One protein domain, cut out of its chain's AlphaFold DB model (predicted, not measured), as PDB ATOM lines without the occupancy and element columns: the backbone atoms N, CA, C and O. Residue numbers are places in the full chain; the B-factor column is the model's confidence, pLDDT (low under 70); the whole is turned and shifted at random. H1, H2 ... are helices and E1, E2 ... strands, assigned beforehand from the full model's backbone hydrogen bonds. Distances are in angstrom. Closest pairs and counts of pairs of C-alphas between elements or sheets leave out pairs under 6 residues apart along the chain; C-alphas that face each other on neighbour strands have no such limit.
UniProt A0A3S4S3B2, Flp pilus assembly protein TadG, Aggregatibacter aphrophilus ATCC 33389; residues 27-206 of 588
ATOM      1  N   VAL A  27     103.761 137.250 168.486       81.50
ATOM      2  CA  VAL A  27     102.850 137.712 167.424       81.50
ATOM      3  C   VAL A  27     103.536 138.726 166.504       81.50
ATOM      4  O   VAL A  27     103.438 138.603 165.286       81.50
ATOM      5  N   MET A  28     104.291 139.683 167.056       83.25
ATOM      6  CA  MET A  28     105.082 140.626 166.257       83.25
ATOM      7  C   MET A  28     106.183 139.920 165.459       83.25
ATOM      8  O   MET A  28     106.407 140.265 164.304       83.25
ATOM      9  N   THR A  29     106.828 138.902 166.034       84.62
ATOM     10  CA  THR A  29     107.837 138.098 165.329       84.62
ATOM     11  C   THR A  29     107.204 137.340 164.168       84.62
ATOM     12  O   THR A  29     107.746 137.376 163.072       84.62
ATOM     13  N   ALA A  30     106.038 136.716 164.355       82.12
ATOM     14  CA  ALA A  30     105.326 136.034 163.273       82.12
ATOM     15  C   ALA A  30     104.877 137.006 162.163       82.12
ATOM     16  O   ALA A  30     105.072 136.723 160.980       82.12
ATOM     17  N   LEU A  31     104.344 138.177 162.540       85.88
ATOM     18  CA  LEU A  31     103.917 139.220 161.600       85.88
ATOM     19  C   LEU A  31     105.080 139.844 160.818       85.88
ATOM     20  O   LEU A  31     104.879 140.229 159.673       85.88
ATOM     21  N   LEU A  32     106.279 139.940 161.403       87.50
ATOM     22  CA  LEU A  32     107.472 140.475 160.735       87.50
ATOM     23  C   LEU A  32     108.259 139.407 159.963       87.50
ATOM     24  O   LEU A  32     108.844 139.712 158.924       87.50
ATOM     25  N   ALA A  33     108.260 138.157 160.430       86.12
ATOM     26  CA  ALA A  33     108.977 137.062 159.786       86.12
ATOM     27  C   ALA A  33     108.416 136.751 158.395       86.12
ATOM     28  O   ALA A  33     109.192 136.503 157.478       86.12
ATOM     29  N   PHE A  34     107.094 136.802 158.208       81.81
ATOM     30  CA  PHE A  34     106.479 136.479 156.919       81.81
ATOM     31  C   PHE A  34     106.847 137.488 155.802       81.81
ATOM     32  O   PHE A  34     107.367 137.052 154.771       81.81
ATOM     33  N   PRO A  35     106.710 138.820 155.990       84.62
ATOM     34  CA  PRO A  35     107.205 139.812 155.031       84.62
ATOM     35  C   PRO A  35     108.720 139.748 154.814       84.62
ATOM     36  O   PRO A  35     109.185 139.908 153.687       84.62
ATOM     37  N   LEU A  36     109.499 139.494 155.874       86.50
ATOM     38  CA  LEU A  36     110.956 139.408 155.772       86.50
ATOM     39  C   LEU A  36     111.392 138.204 154.933       86.50
ATOM     40  O   LEU A  36     112.229 138.343 154.045       86.50
ATOM     41  N   LEU A  37     110.800 137.034 155.174       81.69
ATOM     42  CA  LEU A  37     111.053 135.839 154.378       81.69
ATOM     43  C   LEU A  37     110.670 136.077 152.908       81.69
ATOM     44  O   LEU A  37     111.378 135.611 152.018       81.69
ATOM     45  N   PHE A  38     109.580 136.808 152.643       80.50
ATOM     46  CA  PHE A  38     109.128 137.104 151.281       80.50
ATOM     47  C   PHE A  38     110.107 138.034 150.558       80.50
ATOM     48  O   PHE A  38     110.457 137.794 149.403       80.50
ATOM     49  N   LEU A  39     110.612 139.057 151.254       83.88
ATOM     50  CA  LEU A  39     111.668 139.930 150.743       83.88
ATOM     51  C   LEU A  39     112.959 139.162 150.466       83.88
ATOM     52  O   LEU A  39     113.572 139.378 149.425       83.88
ATOM     53  N   ILE A  40     113.354 138.246 151.357       83.62
ATOM     54  CA  ILE A  40     114.505 137.365 151.129       83.62
ATOM     55  C   ILE A  40     114.256 136.510 149.888       83.62
ATOM     56  O   ILE A  40     115.143 136.417 149.046       83.62
ATOM     57  N   ALA A  41     113.060 135.941 149.732       78.25
ATOM     58  CA  ALA A  41     112.739 135.115 148.579       78.25
ATOM     59  C   ALA A  41     112.811 135.887 147.266       78.25
ATOM     60  O   ALA A  41     113.484 135.459 146.330       78.25
ATOM     61  N   PHE A  42     112.204 137.071 147.230       81.44
ATOM     62  CA  PHE A  42     112.283 137.968 146.088       81.44
ATOM     63  C   PHE A  42     113.724 138.405 145.795       81.44
ATOM     64  O   PHE A  42     114.155 138.371 144.646       81.44
ATOM     65  N   ALA A  43     114.492 138.784 146.819       84.38
ATOM     66  CA  ALA A  43     115.868 139.237 146.651       84.38
ATOM     67  C   ALA A  43     116.770 138.114 146.128       84.38
ATOM     68  O   ALA A  43     117.547 138.318 145.198       84.38
ATOM     69  N   VAL A  44     116.651 136.920 146.699       85.19
ATOM     70  CA  VAL A  44     117.481 135.764 146.375       85.19
ATOM     71  C   VAL A  44     117.130 135.187 145.003       85.19
ATOM     72  O   VAL A  44     118.014 135.042 144.161       85.19
ATOM     73  N   ASP A  45     115.854 134.887 144.740       83.31
ATOM     74  CA  ASP A  45     115.456 134.338 143.443       83.31
ATOM     75  C   ASP A  45     115.488 135.402 142.341       83.31
ATOM     76  O   ASP A  45     115.932 135.104 141.234       83.31
ATOM     77  N   GLY A  46     115.112 136.649 142.635       82.75
ATOM     78  CA  GLY A  46     115.169 137.754 141.677       82.75
ATOM     79  C   GLY A  46     116.597 138.072 141.235       82.75
ATOM     80  O   GLY A  46     116.868 138.144 140.035       82.75
ATOM     81  N   SER A  47     117.537 138.193 142.179       86.31
ATOM     82  CA  SER A  47     118.952 138.385 141.833       86.31
ATOM     83  C   SER A  47     119.545 137.163 141.124       86.31
ATOM     84  O   SER A  47     120.289 137.328 140.157       86.31
ATOM     85  N   GLY A  48     119.165 135.948 141.534       85.19
ATOM     86  CA  GLY A  48     119.572 134.706 140.879       85.19
ATOM     87  C   GLY A  48     119.135 134.634 139.414       85.19
ATOM     88  O   GLY A  48     119.959 134.356 138.548       85.19
ATOM     89  N   ILE A  49     117.875 134.961 139.116       86.69
ATOM     90  CA  ILE A  49     117.342 134.986 137.743       86.69
ATOM     91  C   ILE A  49     118.095 136.000 136.879       86.69
ATOM     92  O   ILE A  49     118.463 135.687 135.747       86.69
ATOM     93  N   LEU A  50     118.343 137.207 137.394       87.31
ATOM     94  CA  LEU A  50     119.082 138.236 136.657       87.31
ATOM     95  C   LEU A  50     120.524 137.802 136.369       87.31
ATOM     96  O   LEU A  50     121.021 138.008 135.260       87.31
ATOM     97  N   LEU A  51     121.178 137.167 137.342       89.19
ATOM     98  CA  LEU A  51     122.538 136.659 137.197       89.19
ATOM     99  C   LEU A  51     122.613 135.515 136.180       89.19
ATOM    100  O   LEU A  51     123.498 135.515 135.325       89.19
ATOM    101  N   ASP A  52     121.684 134.561 136.244       89.25
ATOM    102  CA  ASP A  52     121.635 133.435 135.311       89.25
ATOM    103  C   ASP A  52     121.269 133.902 133.897       89.25
ATOM    104  O   ASP A  52     121.842 133.413 132.925       89.25
ATOM    105  N   ARG A  53     120.417 134.929 133.762       91.00
ATOM    106  CA  ARG A  53     120.154 135.586 132.474       91.00
ATOM    107  C   ARG A  53     121.407 136.235 131.891       91.00
ATOM    108  O   ARG A  53     121.681 136.054 130.708       91.00
ATOM    109  N   ALA A  54     122.177 136.959 132.704       90.56
ATOM    110  CA  ALA A  54     123.425 137.578 132.260       90.56
ATOM    111  C   ALA A  54     124.464 136.526 131.835       90.56
ATOM    112  O   ALA A  54     125.094 136.666 130.787       90.56
ATOM    113  N   ARG A  55     124.601 135.437 132.603       91.50
ATOM    114  CA  ARG A  55     125.484 134.311 132.261       91.50
ATOM    115  C   ARG A  55     125.048 133.597 130.992       91.50
ATOM    116  O   ARG A  55     125.901 133.255 130.182       91.50
ATOM    117  N   LEU A  56     123.745 133.379 130.812       93.00
ATOM    118  CA  LEU A  56     123.205 132.760 129.607       93.00
ATOM    119  C   LEU A  56     123.479 133.629 128.374       93.00
ATOM    120  O   LEU A  56     123.943 133.096 127.373       93.00
ATOM    121  N   ALA A  57     123.257 134.944 128.460       91.56
ATOM    122  CA  ALA A  57     123.568 135.874 127.374       91.56
ATOM    123  C   ALA A  57     125.067 135.857 127.016       91.56
ATOM    124  O   ALA A  57     125.429 135.739 125.848       91.56
ATOM    125  N   GLN A  58     125.953 135.873 128.020       91.69
ATOM    126  CA  GLN A  58     127.398 135.727 127.796       91.69
ATOM    127  C   GLN A  58     127.751 134.379 127.155       91.69
ATOM    128  O   GLN A  58     128.577 134.325 126.244       91.69
ATOM    129  N   ALA A  59     127.116 133.291 127.593       92.69
ATOM    130  CA  ALA A  59     127.335 131.965 127.033       92.69
ATOM    131  C   ALA A  59     126.956 131.907 125.549       92.69
ATOM    132  O   ALA A  59     127.708 131.357 124.746       92.69
ATOM    133  N   THR A  60     125.814 132.490 125.174       93.75
ATOM    134  CA  THR A  60     125.357 132.522 123.781       93.75
ATOM    135  C   THR A  60     126.193 133.457 122.911       93.75
ATOM    136  O   THR A  60     126.425 133.127 121.750       93.75
ATOM    137  N   GLU A  61     126.725 134.560 123.447       91.75
ATOM    138  CA  GLU A  61     127.689 135.417 122.736       91.75
ATOM    139  C   GLU A  61     128.999 134.680 122.434       91.75
ATOM    140  O   GLU A  61     129.482 134.701 121.299       91.75
ATOM    141  N   GLN A  62     129.558 133.980 123.424       92.44
ATOM    142  CA  GLN A  62     130.775 133.186 123.229       92.44
ATOM    143  C   GLN A  62     130.531 131.990 122.309       92.44
ATOM    144  O   GLN A  62     131.374 131.674 121.470       92.44
ATOM    145  N   ALA A  63     129.360 131.359 122.409       93.44
ATOM    146  CA  ALA A  63     128.960 130.317 121.478       93.44
ATOM    147  C   ALA A  63     128.840 130.862 120.048       93.44
ATOM    148  O   ALA A  63     129.339 130.227 119.128       93.44
ATOM    149  N   ALA A  64     128.262 132.051 119.841       92.19
ATOM    150  CA  ALA A  64     128.172 132.661 118.515       92.19
ATOM    151  C   ALA A  64     129.562 132.915 117.902       92.19
ATOM    152  O   ALA A  64     129.775 132.584 116.734       92.19
ATOM    153  N   LEU A  65     130.522 133.424 118.688       90.00
ATOM    154  CA  LEU A  65     131.920 133.587 118.256       90.00
ATOM    155  C   LEU A  65     132.561 132.242 117.882       90.00
ATOM    156  O   LEU A  65     133.148 132.105 116.807       90.00
ATOM    157  N   LEU A  66     132.380 131.226 118.728       89.38
ATOM    158  CA  LEU A  66     132.869 129.872 118.475       89.38
ATOM    159  C   LEU A  66     132.267 129.271 117.194       89.38
ATOM    160  O   LEU A  66     132.968 128.647 116.395       89.38
ATOM    161  N   LEU A  67     130.976 129.500 116.947       89.88
ATOM    162  CA  LEU A  67     130.323 129.073 115.716       89.88
ATOM    163  C   LEU A  67     130.868 129.813 114.492       89.88
ATOM    164  O   LEU A  67     131.008 129.178 113.449       89.88
ATOM    165  N   THR A  68     131.210 131.105 114.589       86.88
ATOM    166  CA  THR A  68     131.831 131.829 113.463       86.88
ATOM    167  C   THR A  68     133.229 131.326 113.126       86.88
ATOM    168  O   THR A  68     133.615 131.359 111.957       86.88
ATOM    169  N   THR A  69     133.977 130.814 114.106       80.94
ATOM    170  CA  THR A  69     135.255 130.134 113.853       80.94
ATOM    171  C   THR A  69     135.064 128.749 113.237       80.94
ATOM    172  O   THR A  69     135.725 128.421 112.257       80.94
ATOM    173  N   GLU A  70     134.126 127.958 113.759       81.69
ATOM    174  CA  GLU A  70     133.913 126.557 113.364       81.69
ATOM    175  C   GLU A  70     133.122 126.386 112.057       81.69
ATOM    176  O   GLU A  70     133.295 125.400 111.342       81.69
ATOM    177  N   ASN A  71     132.243 127.330 111.718       78.38
ATOM    178  CA  ASN A  71     131.497 127.352 110.452       78.38
ATOM    179  C   ASN A  71     132.178 128.225 109.391       78.38
ATOM    180  O   ASN A  71     131.555 128.635 108.409       78.38
ATOM    181  N   ASN A  72     133.467 128.504 109.568       70.94
ATOM    182  CA  ASN A  72     134.259 129.217 108.588       70.94
ATOM    183  C   ASN A  72     134.614 128.293 107.411       70.94
ATOM    184  O   ASN A  72     135.653 127.633 107.409       70.94
ATOM    185  N   GLN A  73     133.777 128.289 106.369       63.19
ATOM    186  CA  GLN A  73     134.020 127.527 105.132       63.19
ATOM    187  C   GLN A  73     135.321 127.922 104.404       63.19
ATOM    188  O   GLN A  73     135.759 127.211 103.501       63.19
ATOM    189  N   TYR A  74     135.946 129.037 104.798       60.53
ATOM    190  CA  TYR A  74     137.154 129.599 104.189       60.53
ATOM    191  C   TYR A  74     138.447 129.237 104.934       60.53
ATOM    192  O   TYR A  74     139.510 129.771 104.600       60.53
ATOM    193  N   ARG A  75     138.372 128.380 105.959       59.75
ATOM    194  CA  ARG A  75     139.547 127.825 106.638       59.75
ATOM    195  C   ARG A  75     140.231 126.798 105.726       59.75
ATOM    196  O   ARG A  75     139.551 125.993 105.094       59.75
ATOM    197  N   ALA A  76     141.565 126.844 105.644       48.97
ATOM    198  CA  ALA A  76     142.348 125.889 104.847       48.97
ATOM    199  C   ALA A  76     142.168 124.452 105.368       48.97
ATOM    200  O   ALA A  76     141.925 123.535 104.587       48.97
ATOM    201  N   ASP A  77     142.173 124.302 106.692       56.53
ATOM    202  CA  ASP A  77     141.807 123.071 107.383       56.53
ATOM    203  C   ASP A  77     140.310 123.095 107.691       56.53
ATOM    204  O   ASP A  77     139.861 123.715 108.659       56.53
ATOM    205  N   LYS A  78     139.510 122.444 106.843       60.75
ATOM    206  CA  LYS A  78     138.081 122.271 107.124       60.75
ATOM    207  C   LYS A  78     137.907 121.467 108.412       60.75
ATOM    208  O   LYS A  78     138.606 120.479 108.634       60.75
ATOM    209  N   SER A  79     136.946 121.866 109.243       61.94
ATOM    210  CA  SER A  79     136.552 121.110 110.432       61.94
ATOM    211  C   SER A  79     136.191 119.679 110.036       61.94
ATOM    212  O   SER A  79     135.317 119.458 109.198       61.94
ATOM    213  N   ASN A  80     136.892 118.707 110.622       65.69
ATOM    214  CA  ASN A  80     136.670 117.302 110.326       65.69
ATOM    215  C   ASN A  80     135.374 116.826 110.999       65.69
ATOM    216  O   ASN A  80     135.349 116.537 112.195       65.69
ATOM    217  N   LEU A  81     134.291 116.765 110.223       73.56
ATOM    218  CA  LEU A  81     132.967 116.342 110.687       73.56
ATOM    219  C   LEU A  81     132.799 114.813 110.713       73.56
ATOM    220  O   LEU A  81     131.756 114.328 111.147       73.56
ATOM    221  N   SER A  82     133.806 114.037 110.286       67.31
ATOM    222  CA  SER A  82     133.698 112.575 110.162       67.31
ATOM    223  C   SER A  82     133.396 111.863 111.484       67.31
ATOM    224  O   SER A  82     132.755 110.815 111.483       67.31
ATOM    225  N   ASN A  83     133.805 112.457 112.607       74.50
ATOM    226  CA  ASN A  83     133.595 111.907 113.945       74.50
ATOM    227  C   ASN A  83     132.212 112.250 114.533       74.50
ATOM    228  O   ASN A  83     131.852 111.719 115.583       74.50
ATOM    229  N   VAL A  84     131.430 113.121 113.884       80.12
ATOM    230  CA  VAL A  84     130.090 113.504 114.348       80.12
ATOM    231  C   VAL A  84     129.077 112.491 113.820       80.12
ATOM    232  O   VAL A  84     128.782 112.441 112.625       80.12
ATOM    233  N   GLN A  85     128.538 111.661 114.712       83.50
ATOM    234  CA  GLN A  85     127.531 110.664 114.353       83.50
ATOM    235  C   GLN A  85     126.144 111.305 114.258       83.50
ATOM    236  O   GLN A  85     125.683 111.924 115.216       83.50
ATOM    237  N   VAL A  86     125.465 111.123 113.125       84.56
ATOM    238  CA  VAL A  86     124.099 111.613 112.885       84.56
ATOM    239  C   VAL A  86     123.145 110.462 112.582       84.56
ATOM    240  O   VAL A  86     123.547 109.481 111.958       84.56
ATOM    241  N   THR A  87     121.898 110.578 113.030       86.50
ATOM    242  CA  THR A  87     120.827 109.614 112.739       86.50
ATOM    243  C   THR A  87     120.146 109.919 111.403       86.50
ATOM    244  O   THR A  87     120.197 111.043 110.902       86.50
ATOM    245  N   ASP A  88     119.443 108.936 110.835       81.44
ATOM    246  CA  ASP A  88     118.685 109.122 109.588       81.44
ATOM    247  C   ASP A  88     117.587 110.189 109.715       81.44
ATOM    248  O   ASP A  88     117.239 110.867 108.748       81.44
ATOM    249  N   GLU A  89     117.042 110.361 110.918       82.25
ATOM    250  CA  GLU A  89     116.044 111.386 111.215       82.25
ATOM    251  C   GLU A  89     116.667 112.788 111.272       82.25
ATOM    252  O   GLU A  89     116.109 113.732 110.712       82.25
ATOM    253  N   GLU A  90     117.866 112.929 111.851       83.38
ATOM    254  CA  GLU A  90     118.634 114.182 111.834       83.38
ATOM    255  C   GLU A  90     118.995 114.601 110.396       83.38
ATOM    256  O   GLU A  90     118.899 115.781 110.054       83.38
ATOM    257  N   ILE A  91     119.329 113.639 109.527       82.62
ATOM    258  CA  ILE A  91     119.604 113.889 108.101       82.62
ATOM    259  C   ILE A  91     118.339 114.360 107.369       82.62
ATOM    260  O   ILE A  91     118.394 115.321 106.599       82.62
ATOM    261  N   LYS A  92     117.184 113.728 107.618       81.12
ATOM    262  CA  LYS A  92     115.900 114.117 107.006       81.12
ATOM    263  C   LYS A  92     115.410 115.488 107.472       81.12
ATOM    264  O   LYS A  92     114.834 116.230 106.681       81.12
ATOM    265  N   ASN A  93     115.652 115.827 108.736       81.00
ATOM    266  CA  ASN A  93     115.231 117.096 109.330       81.00
ATOM    267  C   ASN A  93     116.147 118.276 108.964       81.00
ATOM    268  O   ASN A  93     115.765 119.431 109.174       81.00
ATOM    269  N   ALA A  94     117.330 118.013 108.402       78.62
ATOM    270  CA  ALA A  94     118.224 119.043 107.897       78.62
ATOM    271  C   ALA A  94     117.588 119.750 106.687       78.62
ATOM    272  O   ALA A  94     117.549 119.223 105.578       78.62
ATOM    273  N   LYS A  95     117.068 120.962 106.903       73.12
ATOM    274  CA  LYS A  95     116.455 121.784 105.850       73.12
ATOM    275  C   LYS A  95     117.535 122.438 104.983       73.12
ATOM    276  O   LYS A  95     118.510 122.967 105.510       73.12
ATOM    277  N   GLY A  96     117.341 122.440 103.665       70.38
ATOM    278  CA  GLY A  96     118.239 123.082 102.703       70.38
ATOM    279  C   GLY A  96     118.058 122.546 101.283       70.38
ATOM    280  O   GLY A  96     117.313 121.593 101.060       70.38
ATOM    281  N   SER A  97     118.731 123.170 100.319       71.31
ATOM    282  CA  SER A  97     118.824 122.673  98.942       71.31
ATOM    283  C   SER A  97     120.150 121.936  98.773       71.31
ATOM    284  O   SER A  97     121.198 122.573  98.705       71.31
ATOM    285  N   PHE A  98     120.106 120.604  98.717       81.38
ATOM    286  CA  PHE A  98     121.294 119.752  98.595       81.38
ATOM    287  C   PHE A  98     121.344 119.109  97.210       81.38
ATOM    288  O   PHE A  98     120.321 118.662  96.691       81.38
ATOM    289  N   ARG A  99     122.533 119.057  96.604       75.62
ATOM    290  CA  ARG A  99     122.752 118.415  95.299       75.62
ATOM    291  C   ARG A  99     123.054 116.930  95.451       75.62
ATOM    292  O   ARG A  99     122.830 116.170  94.514       75.62
ATOM    293  N   THR A 100     123.566 116.515  96.610       84.31
ATOM    294  CA  THR A 100     123.915 115.118  96.903       84.31
ATOM    295  C   THR A 100     123.496 114.702  98.316       84.31
ATOM    296  O   THR A 100     123.380 115.533  99.218       84.31
ATOM    297  N   ALA A 101     123.316 113.395  98.535       82.19
ATOM    298  CA  ALA A 101     123.042 112.836  99.865       82.19
ATOM    299  C   ALA A 101     124.205 113.065 100.854       82.19
ATOM    300  O   ALA A 101     123.987 113.203 102.057       82.19
ATOM    301  N   GLN A 102     125.436 113.145 100.340       84.06
ATOM    302  CA  GLN A 102     126.625 113.445 101.134       84.06
ATOM    303  C   GLN A 102     126.594 114.882 101.673       84.06
ATOM    304  O   GLN A 102     126.826 115.085 102.860       84.06
ATOM    305  N   GLU A 103     126.225 115.866 100.845       79.94
ATOM    306  CA  GLU A 103     126.058 117.263 101.282       79.94
ATOM    307  C   GLU A 103     124.980 117.400 102.366       79.94
ATOM    308  O   GLU A 103     125.158 118.130 103.341       79.94
ATOM    309  N   GLN A 104     123.870 116.667 102.228       83.62
ATOM    310  CA  GLN A 104     122.807 116.658 103.233       83.62
ATOM    311  C   GLN A 104     123.294 116.074 104.568       83.62
ATOM    312  O   GLN A 104     122.999 116.624 105.634       83.62
ATOM    313  N   LYS A 105     124.078 114.990 104.520       85.62
ATOM    314  CA  LYS A 105     124.683 114.372 105.705       85.62
ATOM    315  C   LYS A 105     125.695 115.298 106.384       85.62
ATOM    316  O   LYS A 105     125.634 115.457 107.601       85.62
ATOM    317  N   GLU A 106     126.576 115.943 105.624       83.62
ATOM    318  CA  GLU A 106     127.556 116.904 106.154       83.62
ATOM    319  C   GLU A 106     126.873 118.114 106.806       83.62
ATOM    320  O   GLU A 106     127.283 118.554 107.882       83.62
ATOM    321  N   ASN A 107     125.779 118.610 106.217       84.06
ATOM    322  CA  ASN A 107     124.980 119.675 106.819       84.06
ATOM    323  C   ASN A 107     124.330 119.231 108.140       84.06
ATOM    324  O   ASN A 107     124.379 119.966 109.125       84.06
ATOM    325  N   ALA A 108     123.776 118.016 108.197       85.88
ATOM    326  CA  ALA A 108     123.231 117.460 109.437       85.88
ATOM    327  C   ALA A 108     124.311 117.323 110.528       85.88
ATOM    328  O   ALA A 108     124.072 117.679 111.684       85.88
ATOM    329  N   GLN A 109     125.520 116.881 110.162       88.19
ATOM    330  CA  GLN A 109     126.663 116.799 111.080       88.19
ATOM    331  C   GLN A 109     127.081 118.181 111.596       88.19
ATOM    332  O   GLN A 109     127.314 118.347 112.793       88.19
ATOM    333  N   ALA A 110     127.130 119.188 110.720       85.12
ATOM    334  CA  ALA A 110     127.445 120.560 111.106       85.12
ATOM    335  C   ALA A 110     126.396 121.142 112.070       85.12
ATOM    336  O   ALA A 110     126.769 121.739 113.081       85.12
ATOM    337  N   LEU A 111     125.101 120.926 111.806       87.62
ATOM    338  CA  LEU A 111     124.006 121.359 112.683       87.62
ATOM    339  C   LEU A 111     124.095 120.706 114.066       87.62
ATOM    340  O   LEU A 111     123.987 121.400 115.080       87.62
ATOM    341  N   LYS A 112     124.355 119.396 114.118       88.94
ATOM    342  CA  LYS A 112     124.520 118.665 115.379       88.94
ATOM    343  C   LYS A 112     125.716 119.166 116.183       88.94
ATOM    344  O   LYS A 112     125.558 119.510 117.351       88.94
ATOM    345  N   ARG A 113     126.881 119.308 115.543       88.69
ATOM    346  CA  ARG A 113     128.078 119.891 116.169       88.69
ATOM    347  C   ARG A 113     127.789 121.290 116.713       88.69
ATOM    348  O   ARG A 113     128.141 121.585 117.849       88.69
ATOM    349  N   ASN A 114     127.151 122.157 115.924       90.94
ATOM    350  CA  ASN A 114     126.827 123.518 116.360       90.94
ATOM    351  C   ASN A 114     125.964 123.498 117.628       90.94
ATOM    352  O   ASN A 114     126.222 124.252 118.565       90.94
ATOM    353  N   GLN A 115     124.991 122.591 117.677       91.06
ATOM    354  CA  GLN A 115     124.126 122.426 118.832       91.06
ATOM    355  C   GLN A 115     124.879 121.904 120.066       91.06
ATOM    356  O   GLN A 115     124.674 122.415 121.168       91.06
ATOM    357  N   GLU A 116     125.794 120.949 119.897       89.31
ATOM    358  CA  GLU A 116     126.657 120.449 120.975       89.31
ATOM    359  C   GLU A 116     127.595 121.538 121.522       89.31
ATOM    360  O   GLU A 116     127.742 121.664 122.739       89.31
ATOM    361  N   LEU A 117     128.175 122.373 120.651       90.75
ATOM    362  CA  LEU A 117     129.041 123.492 121.045       90.75
ATOM    363  C   LEU A 117     128.274 124.549 121.849       90.75
ATOM    364  O   LEU A 117     128.746 124.988 122.902       90.75
ATOM    365  N   VAL A 118     127.078 124.932 121.388       92.50
ATOM    366  CA  VAL A 118     126.219 125.895 122.095       92.50
ATOM    367  C   VAL A 118     125.799 125.340 123.453       92.50
ATOM    368  O   VAL A 118     125.981 126.011 124.470       92.50
ATOM    369  N   GLN A 119     125.297 124.102 123.505       91.00
ATOM    370  CA  GLN A 119     124.924 123.474 124.773       91.00
ATOM    371  C   GLN A 119     126.123 123.334 125.717       91.00
ATOM    372  O   GLN A 119     125.972 123.549 126.917       91.00
ATOM    373  N   GLY A 120     127.307 123.007 125.194       88.56
ATOM    374  CA  GLY A 120     128.547 122.942 125.963       88.56
ATOM    375  C   GLY A 120     128.893 124.281 126.618       88.56
ATOM    376  O   GLY A 120     129.139 124.322 127.825       88.56
ATOM    377  N   MET A 121     128.832 125.383 125.861       91.25
ATOM    378  CA  MET A 121     129.066 126.730 126.397       91.25
ATOM    379  C   MET A 121     128.024 127.133 127.439       91.25
ATOM    380  O   MET A 121     128.385 127.620 128.510       91.25
ATOM    381  N   VAL A 122     126.740 126.877 127.180       90.75
ATOM    382  CA  VAL A 122     125.667 127.183 128.138       90.75
ATOM    383  C   VAL A 122     125.849 126.400 129.438       90.75
ATOM    384  O   VAL A 122     125.800 126.994 130.515       90.75
ATOM    385  N   LYS A 123     126.143 125.096 129.359       87.62
ATOM    386  CA  LYS A 123     126.409 124.256 130.538       87.62
ATOM    387  C   LYS A 123     127.609 124.761 131.343       87.62
ATOM    388  O   LYS A 123     127.549 124.777 132.572       87.62
ATOM    389  N   LEU A 124     128.668 125.211 130.665       87.62
ATOM    390  CA  LEU A 124     129.874 125.747 131.298       87.62
ATOM    391  C   LEU A 124     129.593 127.050 132.065       87.62
ATOM    392  O   LEU A 124     129.969 127.172 133.230       87.62
ATOM    393  N   TYR A 125     128.897 128.004 131.443       88.00
ATOM    394  CA  TYR A 125     128.600 129.311 132.044       88.00
ATOM    395  C   TYR A 125     127.534 129.243 133.145       88.00
ATOM    396  O   TYR A 125     127.632 129.958 134.144       88.00
ATOM    397  N   LEU A 126     126.543 128.361 132.995       85.56
ATOM    398  CA  LEU A 126     125.492 128.135 133.992       85.56
ATOM    399  C   LEU A 126     125.880 127.100 135.058       85.56
ATOM    400  O   LEU A 126     125.087 126.820 135.954       85.56
ATOM    401  N   ARG A 127     127.110 126.564 135.003       74.06
ATOM    402  CA  ARG A 127     127.653 125.566 135.943       74.06
ATOM    403  C   ARG A 127     126.786 124.304 136.065       74.06
ATOM    404  O   ARG A 127     126.759 123.667 137.116       74.06
ATOM    405  N   SER A 128     126.086 123.923 134.998       67.50
ATOM    406  CA  SER A 128     125.286 122.696 134.950       67.50
ATOM    407  C   SER A 128     126.137 121.557 134.369       67.50
ATOM    408  O   SER A 128     126.082 121.268 133.171       67.50
ATOM    409  N   TYR A 129     126.978 120.949 135.207       54.50
ATOM    410  CA  TYR A 129     127.974 119.949 134.787       54.50
ATOM    411  C   TYR A 129     127.441 118.513 134.677       54.50
ATOM    412  O   TYR A 129     128.182 117.623 134.256       54.50
ATOM    413  N   ASP A 130     126.179 118.265 135.028       54.50
ATOM    414  CA  ASP A 130     125.645 116.908 135.009       54.50
ATOM    415  C   ASP A 130     125.436 116.403 133.574       54.50
ATOM    416  O   ASP A 130     124.707 116.981 132.764       54.50
ATOM    417  N   LYS A 131     126.101 115.281 133.266       45.44
ATOM    418  CA  LYS A 131     125.971 114.540 131.997       45.44
ATOM    419  C   LYS A 131     124.557 113.998 131.780       45.44
ATOM    420  O   LYS A 131     124.142 113.816 130.642       45.44
ATOM    421  N   GLU A 132     123.820 113.796 132.864       51.31
ATOM    422  CA  GLU A 132     122.418 113.413 132.879       51.31
ATOM    423  C   GLU A 132     121.657 114.578 133.503       51.31
ATOM    424  O   GLU A 132     121.739 114.776 134.713       51.31
ATOM    425  N   GLN A 133     120.948 115.381 132.708       50.22
ATOM    426  CA  GLN A 133     120.021 116.392 133.230       50.22
ATOM    427  C   GLN A 133     118.891 115.687 133.995       50.22
ATOM    428  O   GLN A 133     117.796 115.480 133.480       50.22
ATOM    429  N   LYS A 134     119.159 115.257 135.230       52.03
ATOM    430  CA  LYS A 134     118.147 114.702 136.125       52.03
ATOM    431  C   LYS A 134     117.147 115.813 136.434       52.03
ATOM    432  O   LYS A 134     117.544 116.974 136.563       52.03
ATOM    433  N   ASN A 135     115.879 115.453 136.648       51.66
ATOM    434  CA  ASN A 135     114.784 116.357 137.054       51.66
ATOM    435  C   ASN A 135     115.075 117.186 138.338       51.66
ATOM    436  O   ASN A 135     114.259 118.004 138.761       51.66
ATOM    437  N   SER A 136     116.222 116.967 138.988       53.53
ATOM    438  CA  SER A 136     116.732 117.700 140.148       53.53
ATOM    439  C   SER A 136     117.719 118.831 139.818       53.53
ATOM    440  O   SER A 136     118.139 119.523 140.742       53.53
ATOM    441  N   SER A 137     118.114 119.022 138.555       65.62
ATOM    442  CA  SER A 137     119.099 120.049 138.176       65.62
ATOM    443  C   SER A 137     118.536 121.466 138.386       65.62
ATOM    444  O   SER A 137     117.379 121.704 138.034       65.62
ATOM    445  N   PRO A 138     119.313 122.429 138.924       74.88
ATOM    446  CA  PRO A 138     118.841 123.804 139.129       74.88
ATOM    447  C   PRO A 138     118.471 124.525 137.829       74.88
ATOM    448  O   PRO A 138     117.635 125.428 137.841       74.88
ATOM    449  N   ILE A 139     119.103 124.128 136.722       80.50
ATOM    450  CA  ILE A 139     118.884 124.668 135.383       80.50
ATOM    451  C   ILE A 139     118.762 123.501 134.401       80.50
ATOM    452  O   ILE A 139     119.594 122.591 134.412       80.50
ATOM    453  N   THR A 140     117.752 123.543 133.537       82.94
ATOM    454  CA  THR A 140     117.513 122.563 132.469       82.94
ATOM    455  C   THR A 140     117.419 123.254 131.107       82.94
ATOM    456  O   THR A 140     117.086 124.434 131.002       82.94
ATOM    457  N   ILE A 141     117.758 122.525 130.038       85.12
ATOM    458  CA  ILE A 141     117.664 123.012 128.654       85.12
ATOM    459  C   ILE A 141     116.483 122.274 128.013       85.12
ATOM    460  O   ILE A 141     116.654 121.134 127.584       85.12
ATOM    461  N   PRO A 142     115.278 122.866 127.976       81.25
ATOM    462  CA  PRO A 142     114.072 122.147 127.563       81.25
ATOM    463  C   PRO A 142     114.026 121.874 126.055       81.25
ATOM    464  O   PRO A 142     113.343 120.956 125.603       81.25
ATOM    465  N   LYS A 143     114.713 122.698 125.256       86.25
ATOM    466  CA  LYS A 143     114.707 122.650 123.791       86.25
ATOM    467  C   LYS A 143     116.079 122.984 123.232       86.25
ATOM    468  O   LYS A 143     116.905 123.604 123.898       86.25
ATOM    469  N   ASN A 144     116.292 122.600 121.977       88.38
ATOM    470  CA  ASN A 144     117.492 122.997 121.260       88.38
ATOM    471  C   ASN A 144     117.576 124.520 121.085       88.38
ATOM    472  O   ASN A 144     116.554 125.207 121.049       88.38
ATOM    473  N   PHE A 145     118.806 125.023 120.984       91.56
ATOM    474  CA  PHE A 145     119.064 126.430 120.722       91.56
ATOM    475  C   PHE A 145     118.937 126.665 119.217       91.56
ATOM    476  O   PHE A 145     119.215 125.782 118.405       91.56
ATOM    477  N   THR A 146     118.532 127.867 118.838       91.12
ATOM    478  CA  THR A 146     118.693 128.347 117.470       91.12
ATOM    479  C   THR A 146     120.171 128.659 117.273       91.12
ATOM    480  O   THR A 146     120.697 129.535 117.953       91.12
ATOM    481  N   ALA A 147     120.836 127.926 116.383       91.75
ATOM    482  CA  ALA A 147     122.265 128.041 116.093       91.75
ATOM    483  C   ALA A 147     122.474 128.085 114.573       91.75
ATOM    484  O   ALA A 147     122.772 127.075 113.934       91.75
ATOM    485  N   GLU A 148     122.259 129.257 113.983       89.50
ATOM    486  CA  GLU A 148     122.260 129.442 112.531       89.50
ATOM    487  C   GLU A 148     123.477 130.244 112.093       89.50
ATOM    488  O   GLU A 148     123.763 131.290 112.665       89.50
ATOM    489  N   CYS A 149     124.164 129.797 111.043       88.69
ATOM    490  CA  CYS A 149     125.229 130.560 110.403       88.69
ATOM    491  C   CYS A 149     124.888 130.780 108.932       88.69
ATOM    492  O   CYS A 149     124.513 129.847 108.225       88.69
ATOM    493  N   LYS A 150     125.041 132.017 108.473       87.81
ATOM    494  CA  LYS A 150     124.902 132.408 107.072       87.81
ATOM    495  C   LYS A 150     126.251 132.880 106.561       87.81
ATOM    496  O   LYS A 150     126.975 133.567 107.283       87.81
ATOM    497  N   SER A 151     126.574 132.530 105.324       83.25
ATOM    498  CA  SER A 151     127.777 132.993 104.642       83.25
ATOM    499  C   SER A 151     127.430 133.637 103.303       83.25
ATOM    500  O   SER A 151     126.436 133.291 102.668       83.25
ATOM    501  N   GLN A 152     128.256 134.588 102.881       78.50
ATOM    502  CA  GLN A 152     128.204 135.183 101.551       78.50
ATOM    503  C   GLN A 152     129.622 135.331 101.019       78.50
ATOM    504  O   GLN A 152     130.502 135.820 101.733       78.50
ATOM    505  N   THR A 153     129.810 134.957  99.756       68.12
ATOM    506  CA  THR A 153     131.050 135.173  99.012       68.12
ATOM    507  C   THR A 153     130.763 136.061  97.812       68.12
ATOM    508  O   THR A 153     129.923 135.720  96.983       68.12
ATOM    509  N   ASP A 154     131.511 137.152  97.690       63.38
ATOM    510  CA  ASP A 154     131.532 137.984  96.494       63.38
ATOM    511  C   ASP A 154     132.894 137.830  95.805       63.38
ATOM    512  O   ASP A 154     133.936 138.185  96.371       63.38
ATOM    513  N   THR A 155     132.903 137.350  94.561       57.50
ATOM    514  CA  THR A 155     134.118 137.312  93.735       57.50
ATOM    515  C   THR A 155     134.449 138.719  93.240       57.50
ATOM    516  O   THR A 155     133.614 139.381  92.620       57.50
ATOM    517  N   ARG A 156     135.672 139.194  93.496       60.09
ATOM    518  CA  ARG A 156     136.161 140.506  93.043       60.09
ATOM    519  C   ARG A 156     137.522 140.368  92.354       60.09
ATOM    520  O   ARG A 156     138.136 139.306  92.354       60.09
ATOM    521  N   THR A 157     137.988 141.450  91.734       52.00
ATOM    522  CA  THR A 157     139.199 141.485  90.889       52.00
ATOM    523  C   THR A 157     140.490 141.060  91.595       52.00
ATOM    524  O   THR A 157     141.426 140.640  90.926       52.00
ATOM    525  N   ASN A 158     140.558 141.141  92.923       53.34
ATOM    526  CA  ASN A 158     141.736 140.816  93.726       53.34
ATOM    527  C   ASN A 158     141.466 139.757  94.804       53.34
ATOM    528  O   ASN A 158     142.174 139.713  95.805       53.34
ATOM    529  N   GLY A 159     140.452 138.914  94.614       58.03
ATOM    530  CA  GLY A 159     140.145 137.798  95.506       58.03
ATOM    531  C   GLY A 159     138.664 137.694  95.848       58.03
ATOM    532  O   GLY A 159     137.821 138.438  95.348       58.03
ATOM    533  N   GLU A 160     138.351 136.744  96.716       58.69
ATOM    534  CA  GLU A 160     137.003 136.533  97.236       58.69
ATOM    535  C   GLU A 160     136.839 137.335  98.533       58.69
ATOM    536  O   GLU A 160     137.621 137.178  99.472       58.69
ATOM    537  N   SER A 161     135.837 138.213  98.576       65.00
ATOM    538  CA  SER A 161     135.368 138.818  99.823       65.00
ATOM    539  C   SER A 161     134.385 137.844 100.442       65.00
ATOM    540  O   SER A 161     133.424 137.456  99.774       65.00
ATOM    541  N   SER A 162     134.584 137.469 101.700       68.50
ATOM    542  CA  SER A 162     133.647 136.580 102.369       68.50
ATOM    543  C   SER A 162     133.215 137.073 103.733       68.50
ATOM    544  O   SER A 162     133.990 137.627 104.505       68.50
ATOM    545  N   SER A 163     131.939 136.879 104.035       77.25
ATOM    546  CA  SER A 163     131.376 137.191 105.342       77.25
ATOM    547  C   SER A 163     130.652 135.971 105.880       77.25
ATOM    548  O   SER A 163     129.962 135.274 105.139       77.25
ATOM    549  N   VAL A 164     130.837 135.702 107.166       85.56
ATOM    550  CA  VAL A 164     130.083 134.710 107.927       85.56
ATOM    551  C   VAL A 164     129.452 135.437 109.099       85.56
ATOM    552  O   VAL A 164     130.137 136.148 109.832       85.56
ATOM    553  N   ALA A 165     128.153 135.258 109.290       89.44
ATOM    554  CA  ALA A 165     127.469 135.693 110.493       89.44
ATOM    555  C   ALA A 165     126.776 134.496 111.130       89.44
ATOM    556  O   ALA A 165     126.113 133.733 110.429       89.44
ATOM    557  N   CYS A 166     126.884 134.366 112.447       92.25
ATOM    558  CA  CYS A 166     126.163 133.359 113.214       92.25
ATOM    559  C   CYS A 166     125.229 134.015 114.234       92.25
ATOM    560  O   CYS A 166     125.551 135.065 114.794       92.25
ATOM    561  N   LEU A 167     124.080 133.384 114.457       93.44
ATOM    562  CA  LEU A 167     123.060 133.725 115.439       93.44
ATOM    563  C   LEU A 167     122.938 132.571 116.434       93.44
ATOM    564  O   LEU A 167     122.750 131.423 116.025       93.44
ATOM    565  N   VAL A 168     122.986 132.901 117.724       94.50
ATOM    566  CA  VAL A 168     122.635 131.988 118.814       94.50
ATOM    567  C   VAL A 168     121.517 132.593 119.660       94.50
ATOM    568  O   VAL A 168     121.624 133.732 120.118       94.50
ATOM    569  N   GLU A 169     120.446 131.832 119.871       93.94
ATOM    570  CA  GLU A 169     119.309 132.204 120.721       93.94
ATOM    571  C   GLU A 169     118.689 130.958 121.363       93.94
ATOM    572  O   GLU A 169     118.581 129.907 120.733       93.94
ATOM    573  N   GLY A 170     118.249 131.057 122.616       92.00
ATOM    574  CA  GLY A 170     117.444 130.008 123.229       92.00
ATOM    575  C   GLY A 170     117.011 130.311 124.654       92.00
ATOM    576  O   GLY A 170     117.258 131.388 125.201       92.00
ATOM    577  N   ASN A 171     116.331 129.330 125.243       91.25
ATOM    578  CA  ASN A 171     115.772 129.415 126.585       91.25
ATOM    579  C   ASN A 171     116.337 128.302 127.465       91.25
ATOM    580  O   ASN A 171     116.553 127.182 127.000       91.25
ATOM    581  N   VAL A 172     116.504 128.609 128.745       90.69
ATOM    582  CA  VAL A 172     116.743 127.623 129.802       90.69
ATOM    583  C   VAL A 172     115.665 127.764 130.865       90.69
ATOM    584  O   VAL A 172     115.142 128.855 131.088       90.69
ATOM    585  N   GLU A 173     115.350 126.670 131.538       88.69
ATOM    586  CA  GLU A 173     114.426 126.661 132.667       88.69
ATOM    587  C   GLU A 173     115.233 126.680 133.965       88.69
ATOM    588  O   GLU A 173     116.059 125.798 134.202       88.69
ATOM    589  N   ARG A 174     115.007 127.686 134.816       84.56
ATOM    590  CA  ARG A 174     115.612 127.789 136.153       84.56
ATOM    591  C   ARG A 174     114.599 127.376 137.205       84.56
ATOM    592  O   ARG A 174     113.515 127.951 137.275       84.56
ATOM    593  N   ARG A 175     114.967 126.450 138.084       83.62
ATOM    594  CA  ARG A 175     114.161 126.091 139.255       83.62
ATOM    595  C   ARG A 175     114.294 127.151 140.348       83.62
ATOM    596  O   ARG A 175     115.396 127.621 140.626       83.62
ATOM    597  N   PHE A 176     113.184 127.509 140.991       80.75
ATOM    598  CA  PHE A 176     113.230 128.381 142.165       80.75
ATOM    599  C   PHE A 176     113.999 127.715 143.302       80.75
ATOM    600  O   PHE A 176     113.818 126.520 143.565       80.75
ATOM    601  N   TRP A 177     114.846 128.484 143.985       76.75
ATOM    602  CA  TRP A 177     115.594 127.953 145.120       76.75
ATOM    603  C   TRP A 177     114.680 127.771 146.337       76.75
ATOM    604  O   TRP A 177     114.787 126.767 147.045       76.75
ATOM    605  N   LEU A 178     113.743 128.696 146.559       77.00
ATOM    606  CA  LEU A 178     112.826 128.610 147.690       77.00
ATOM    607  C   LEU A 178     111.508 127.915 147.312       77.00
ATOM    608  O   LEU A 178     110.901 128.253 146.294       77.00
ATOM    609  N   PRO A 179     111.007 126.986 148.155       68.50
ATOM    610  CA  PRO A 179     109.851 126.150 147.837       68.50
ATOM    611  C   PRO A 179     108.548 126.884 147.561       68.50
ATOM    612  O   PRO A 179     107.644 126.256 147.055       68.50
ATOM    613  N   TRP A 180     108.421 128.155 147.926       68.62
ATOM    614  CA  TRP A 180     107.182 128.933 147.913       68.62
ATOM    615  C   TRP A 180     107.251 130.106 146.927       68.62
ATOM    616  O   TRP A 180     106.227 130.728 146.646       68.62
ATOM    617  N   SER A 181     108.414 130.342 146.307       67.81
ATOM    618  CA  SER A 181     108.591 131.348 145.251       67.81
ATOM    619  C   SER A 181     107.744 131.065 144.006       67.81
ATOM    620  O   SER A 181     107.442 131.991 143.263       67.81
ATOM    621  N   TYR A 182     107.293 129.823 143.777       67.12
ATOM    622  CA  TYR A 182     106.407 129.503 142.646       67.12
ATOM    623  C   TYR A 182     105.065 130.249 142.713       67.12
ATOM    624  O   TYR A 182     104.464 130.502 141.669       67.12
ATOM    625  N   THR A 183     104.624 130.641 143.917       66.25
ATOM    626  CA  THR A 183     103.398 131.435 144.140       66.25
ATOM    627  C   THR A 183     103.499 132.859 143.586       66.25
ATOM    628  O   THR A 183     102.485 133.533 143.430       66.25
ATOM    629  N   LEU A 184     104.713 133.307 143.245       62.59
ATOM    630  CA  LEU A 184     104.984 134.584 142.583       62.59
ATOM    631  C   LEU A 184     104.817 134.516 141.059       62.59
ATOM    632  O   LEU A 184     104.870 135.546 140.390       62.59
ATOM    633  N   THR A 185     104.654 133.316 140.493       64.38
ATOM    634  CA  THR A 185     104.480 133.119 139.050       64.38
ATOM    635  C   THR A 185     103.012 132.904 138.705       64.38
ATOM    636  O   THR A 185     102.294 132.217 139.425       64.38
ATOM    637  N   SER A 186     102.562 133.427 137.562       59.69
ATOM    638  CA  SER A 186     101.160 133.319 137.124       59.69
ATOM    639  C   SER A 186     100.673 131.882 136.898       59.69
ATOM    640  O   SER A 186      99.472 131.649 136.826       59.69
ATOM    641  N   ASN A 187     101.596 130.922 136.767       64.31
ATOM    642  CA  ASN A 187     101.308 129.563 136.304       64.31
ATOM    643  C   ASN A 187     101.590 128.482 137.367       64.31
ATOM    644  O   ASN A 187     101.536 127.299 137.034       64.31
ATOM    645  N   ASN A 188     101.927 128.859 138.611       64.75
ATOM    646  CA  ASN A 188     102.289 127.939 139.703       64.75
ATOM    647  C   ASN A 188     103.365 126.895 139.330       64.75
ATOM    648  O   ASN A 188     103.389 125.789 139.877       64.75
ATOM    649  N   ARG A 189     104.266 127.223 138.396       74.06
ATOM    650  CA  ARG A 189     105.390 126.349 138.038       74.06
ATOM    651  C   ARG A 189     106.541 126.579 139.008       74.06
ATOM    652  O   ARG A 189     106.838 127.707 139.385       74.06
ATOM    653  N   ASN A 190     107.228 125.503 139.380       76.44
ATOM    654  CA  ASN A 190     108.441 125.575 140.199       76.44
ATOM    655  C   ASN A 190     109.687 126.008 139.397       76.44
ATOM    656  O   ASN A 190     110.780 126.069 139.966       76.44
ATOM    657  N   THR A 191     109.521 126.316 138.109       80.50
ATOM    658  CA  THR A 191     110.550 126.812 137.195       80.50
ATOM    659  C   THR A 191     110.141 128.133 136.543       80.50
ATOM    660  O   THR A 191     108.955 128.454 136.432       80.50
ATOM    661  N   VAL A 192     111.141 128.895 136.098       84.62
ATOM    662  CA  VAL A 192     110.993 130.116 135.303       84.62
ATOM    663  C   VAL A 192     111.858 130.033 134.050       84.62
ATOM    664  O   VAL A 192     113.019 129.625 134.113       84.62
ATOM    665  N   ASP A 193     111.289 130.439 132.919       87.25
ATOM    666  CA  ASP A 193     112.002 130.503 131.648       87.25
ATOM    667  C   ASP A 193     112.926 131.724 131.615       87.25
ATOM    668  O   ASP A 193     112.508 132.861 131.855       87.25
ATOM    669  N   ILE A 194     114.191 131.492 131.276       89.50
ATOM    670  CA  ILE A 194     115.201 132.526 131.076       89.50
ATOM    671  C   ILE A 194     115.629 132.496 129.613       89.50
ATOM    672  O   ILE A 194     116.187 131.509 129.134       89.50
ATOM    673  N   ASN A 195     115.385 133.600 128.910       90.56
ATOM    674  CA  ASN A 195     115.776 133.781 127.517       90.56
ATOM    675  C   ASN A 195     117.154 134.453 127.416       90.56
ATOM    676  O   ASN A 195     117.422 135.445 128.107       90.56
ATOM    677  N   SER A 196     118.003 133.934 126.526       90.19
ATOM    678  CA  SER A 196     119.356 134.450 126.274       90.19
ATOM    679  C   SER A 196     119.384 135.807 125.568       90.19
ATOM    680  O   SER A 196     120.384 136.513 125.621       90.19
ATOM    681  N   GLY A 197     118.304 136.168 124.874       89.94
ATOM    682  CA  GLY A 197     118.319 137.152 123.800       89.94
ATOM    683  C   GLY A 197     119.005 136.610 122.543       89.94
ATOM    684  O   GLY A 197     119.510 135.484 122.513       89.94
ATOM    685  N   LYS A 198     119.034 137.434 121.493       91.88
ATOM    686  CA  LYS A 198     119.736 137.128 120.242       91.88
ATOM    687  C   LYS A 198     121.189 137.562 120.343       91.88
ATOM    688  O   LYS A 198     121.462 138.750 120.499       91.88
ATOM    689  N   SER A 199     122.102 136.609 120.216       92.12
ATOM    690  CA  SER A 199     123.540 136.863 120.153       92.12
ATOM    691  C   SER A 199     124.025 136.715 118.718       92.12
ATOM    692  O   SER A 199     123.836 135.657 118.118       92.12
ATOM    693  N   TYR A 200     124.656 137.753 118.168       92.69
ATOM    694  CA  TYR A 200     125.246 137.699 116.833       92.69
ATOM    695  C   TYR A 200     126.765 137.755 116.900       92.69
ATOM    696  O   TYR A 200     127.338 138.540 117.652       92.69
ATOM    697  N   ALA A 201     127.416 136.990 116.033       90.44
ATOM    698  CA  ALA A 201     128.836 137.118 115.752       90.44
ATOM    699  C   ALA A 201     129.045 137.256 114.247       90.44
ATOM    700  O   ALA A 201     128.338 136.629 113.456       90.44
ATOM    701  N   VAL A 202     130.000 138.092 113.849       86.38
ATOM    702  CA  VAL A 202     130.318 138.367 112.447       86.38
ATOM    703  C   VAL A 202     131.817 138.245 112.230       86.38
ATOM    704  O   VAL A 202     132.615 138.864 112.938       86.38
ATOM    705  N   LYS A 203     132.192 137.487 111.204       81.12
ATOM    706  CA  LYS A 203     133.544 137.412 110.662       81.12
ATOM    707  C   LYS A 203     133.503 137.882 109.215       81.12
ATOM    708  O   LYS A 203     132.884 137.250 108.366       81.12
ATOM    709  N   GLU A 204     134.158 139.001 108.951       71.38
ATOM    710  CA  GLU A 204     134.342 139.538 107.606       71.38
ATOM    711  C   GLU A 204     135.790 139.281 107.210       71.38
ATOM    712  O   GLU A 204     136.719 139.847 107.786       71.38
ATOM    713  N   LYS A 205     135.989 138.402 106.232       64.56
ATOM    714  CA  LYS A 205     137.236 138.330 105.490       64.56
ATOM    715  C   LYS A 205     137.113 139.336 104.357       64.56
ATOM    716  O   LYS A 205     136.580 139.041 103.284       64.56
ATOM    717  N   ASP A 206     137.563 140.550 104.647       54.84
ATOM    718  CA  ASP A 206     137.709 141.563 103.616       54.84
ATOM    719  C   ASP A 206     138.621 141.041 102.498       54.84
ATOM    720  O   ASP A 206     139.486 140.184 102.706       54.84
TER     721      ASP A 206
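This is residues 27 to 206 of the 588 residues of the protein "Flp pilus assembly protein TadG" of Aggregatibacter aphrophilus ATCC 33389 (UniProt A0A3S4S3B2). A slim three-stranded sheet, E1, E2 and E5, continues past E2 into the two-stranded sheet E3 and E4, and the long helix H1 packs along both. H3 packs on the larger sheet and H1, H2 packs on H3, and residues 27 to 37 of H1 stick out as a free arm that adds to the length. The printed part has 180 residues, with H1 H2 H3 E1 E2 E3 H4 E4 E5 along the chain; the sheets, E1 - E2 - E5 and E3 - E4, are antiparallel and the class is mixed. It is loose, with a radius of gyration of the C-alphas of 21.6 A and spans of 83 by 38 by 26 A.

Find C-alpha 146 at (118.693, 128.347, 117.470); E1 runs to 156, 32.4 A. E2 is residues 159 to 169, 33.2 A, E5 199 to 205, E3 171 to 175 and E4 191 to 195. H1 runs from C-alpha 27 at (102.850, 137.712, 167.424) to 70, 63.3 A; H3 is 101 to 125, 36.6 A, H2 88 to 93 and H4 181 to 184.

Look first at the hairpin E1 and E2, with N 150 and O 165 2.8 A apart; N 164 and O 203, 2.8 A, join E2 and E5, and N 172 and O 194, 2.9 A, join E3 and E4, each pair within hydrogen-bond range. H1 and H3 on one face of the larger sheet make two layers. H1 touches H3, closest at the C-alphas of Ala 59 and Val 122, 5.2 A, opposite ways at 37 degrees, only just a steep tilt. H2 touches H3, about perpendicular at 83 degrees, closest at the C-alphas of Ile 91 and Ala 108, 5.3 A. H4 only just touches H1, with 3 pairs of C-alphas within 8 A, the closest those of Ala 41 and Ser 181, 6.5 A. Every O i to N i+4 pair is within range in H2 and H3, and 39 of 40 in H1; H4 is too short for one.

The C-alphas of Val 27 and Thr 157, the two farthest apart, are 84.8 A apart. The printed part has no cut; the links H1 to H2 and H3 to E1 are long. Look for pLDDT under 70 at, among others, residues 128 to 137, 153 to 162 and 179 to 188.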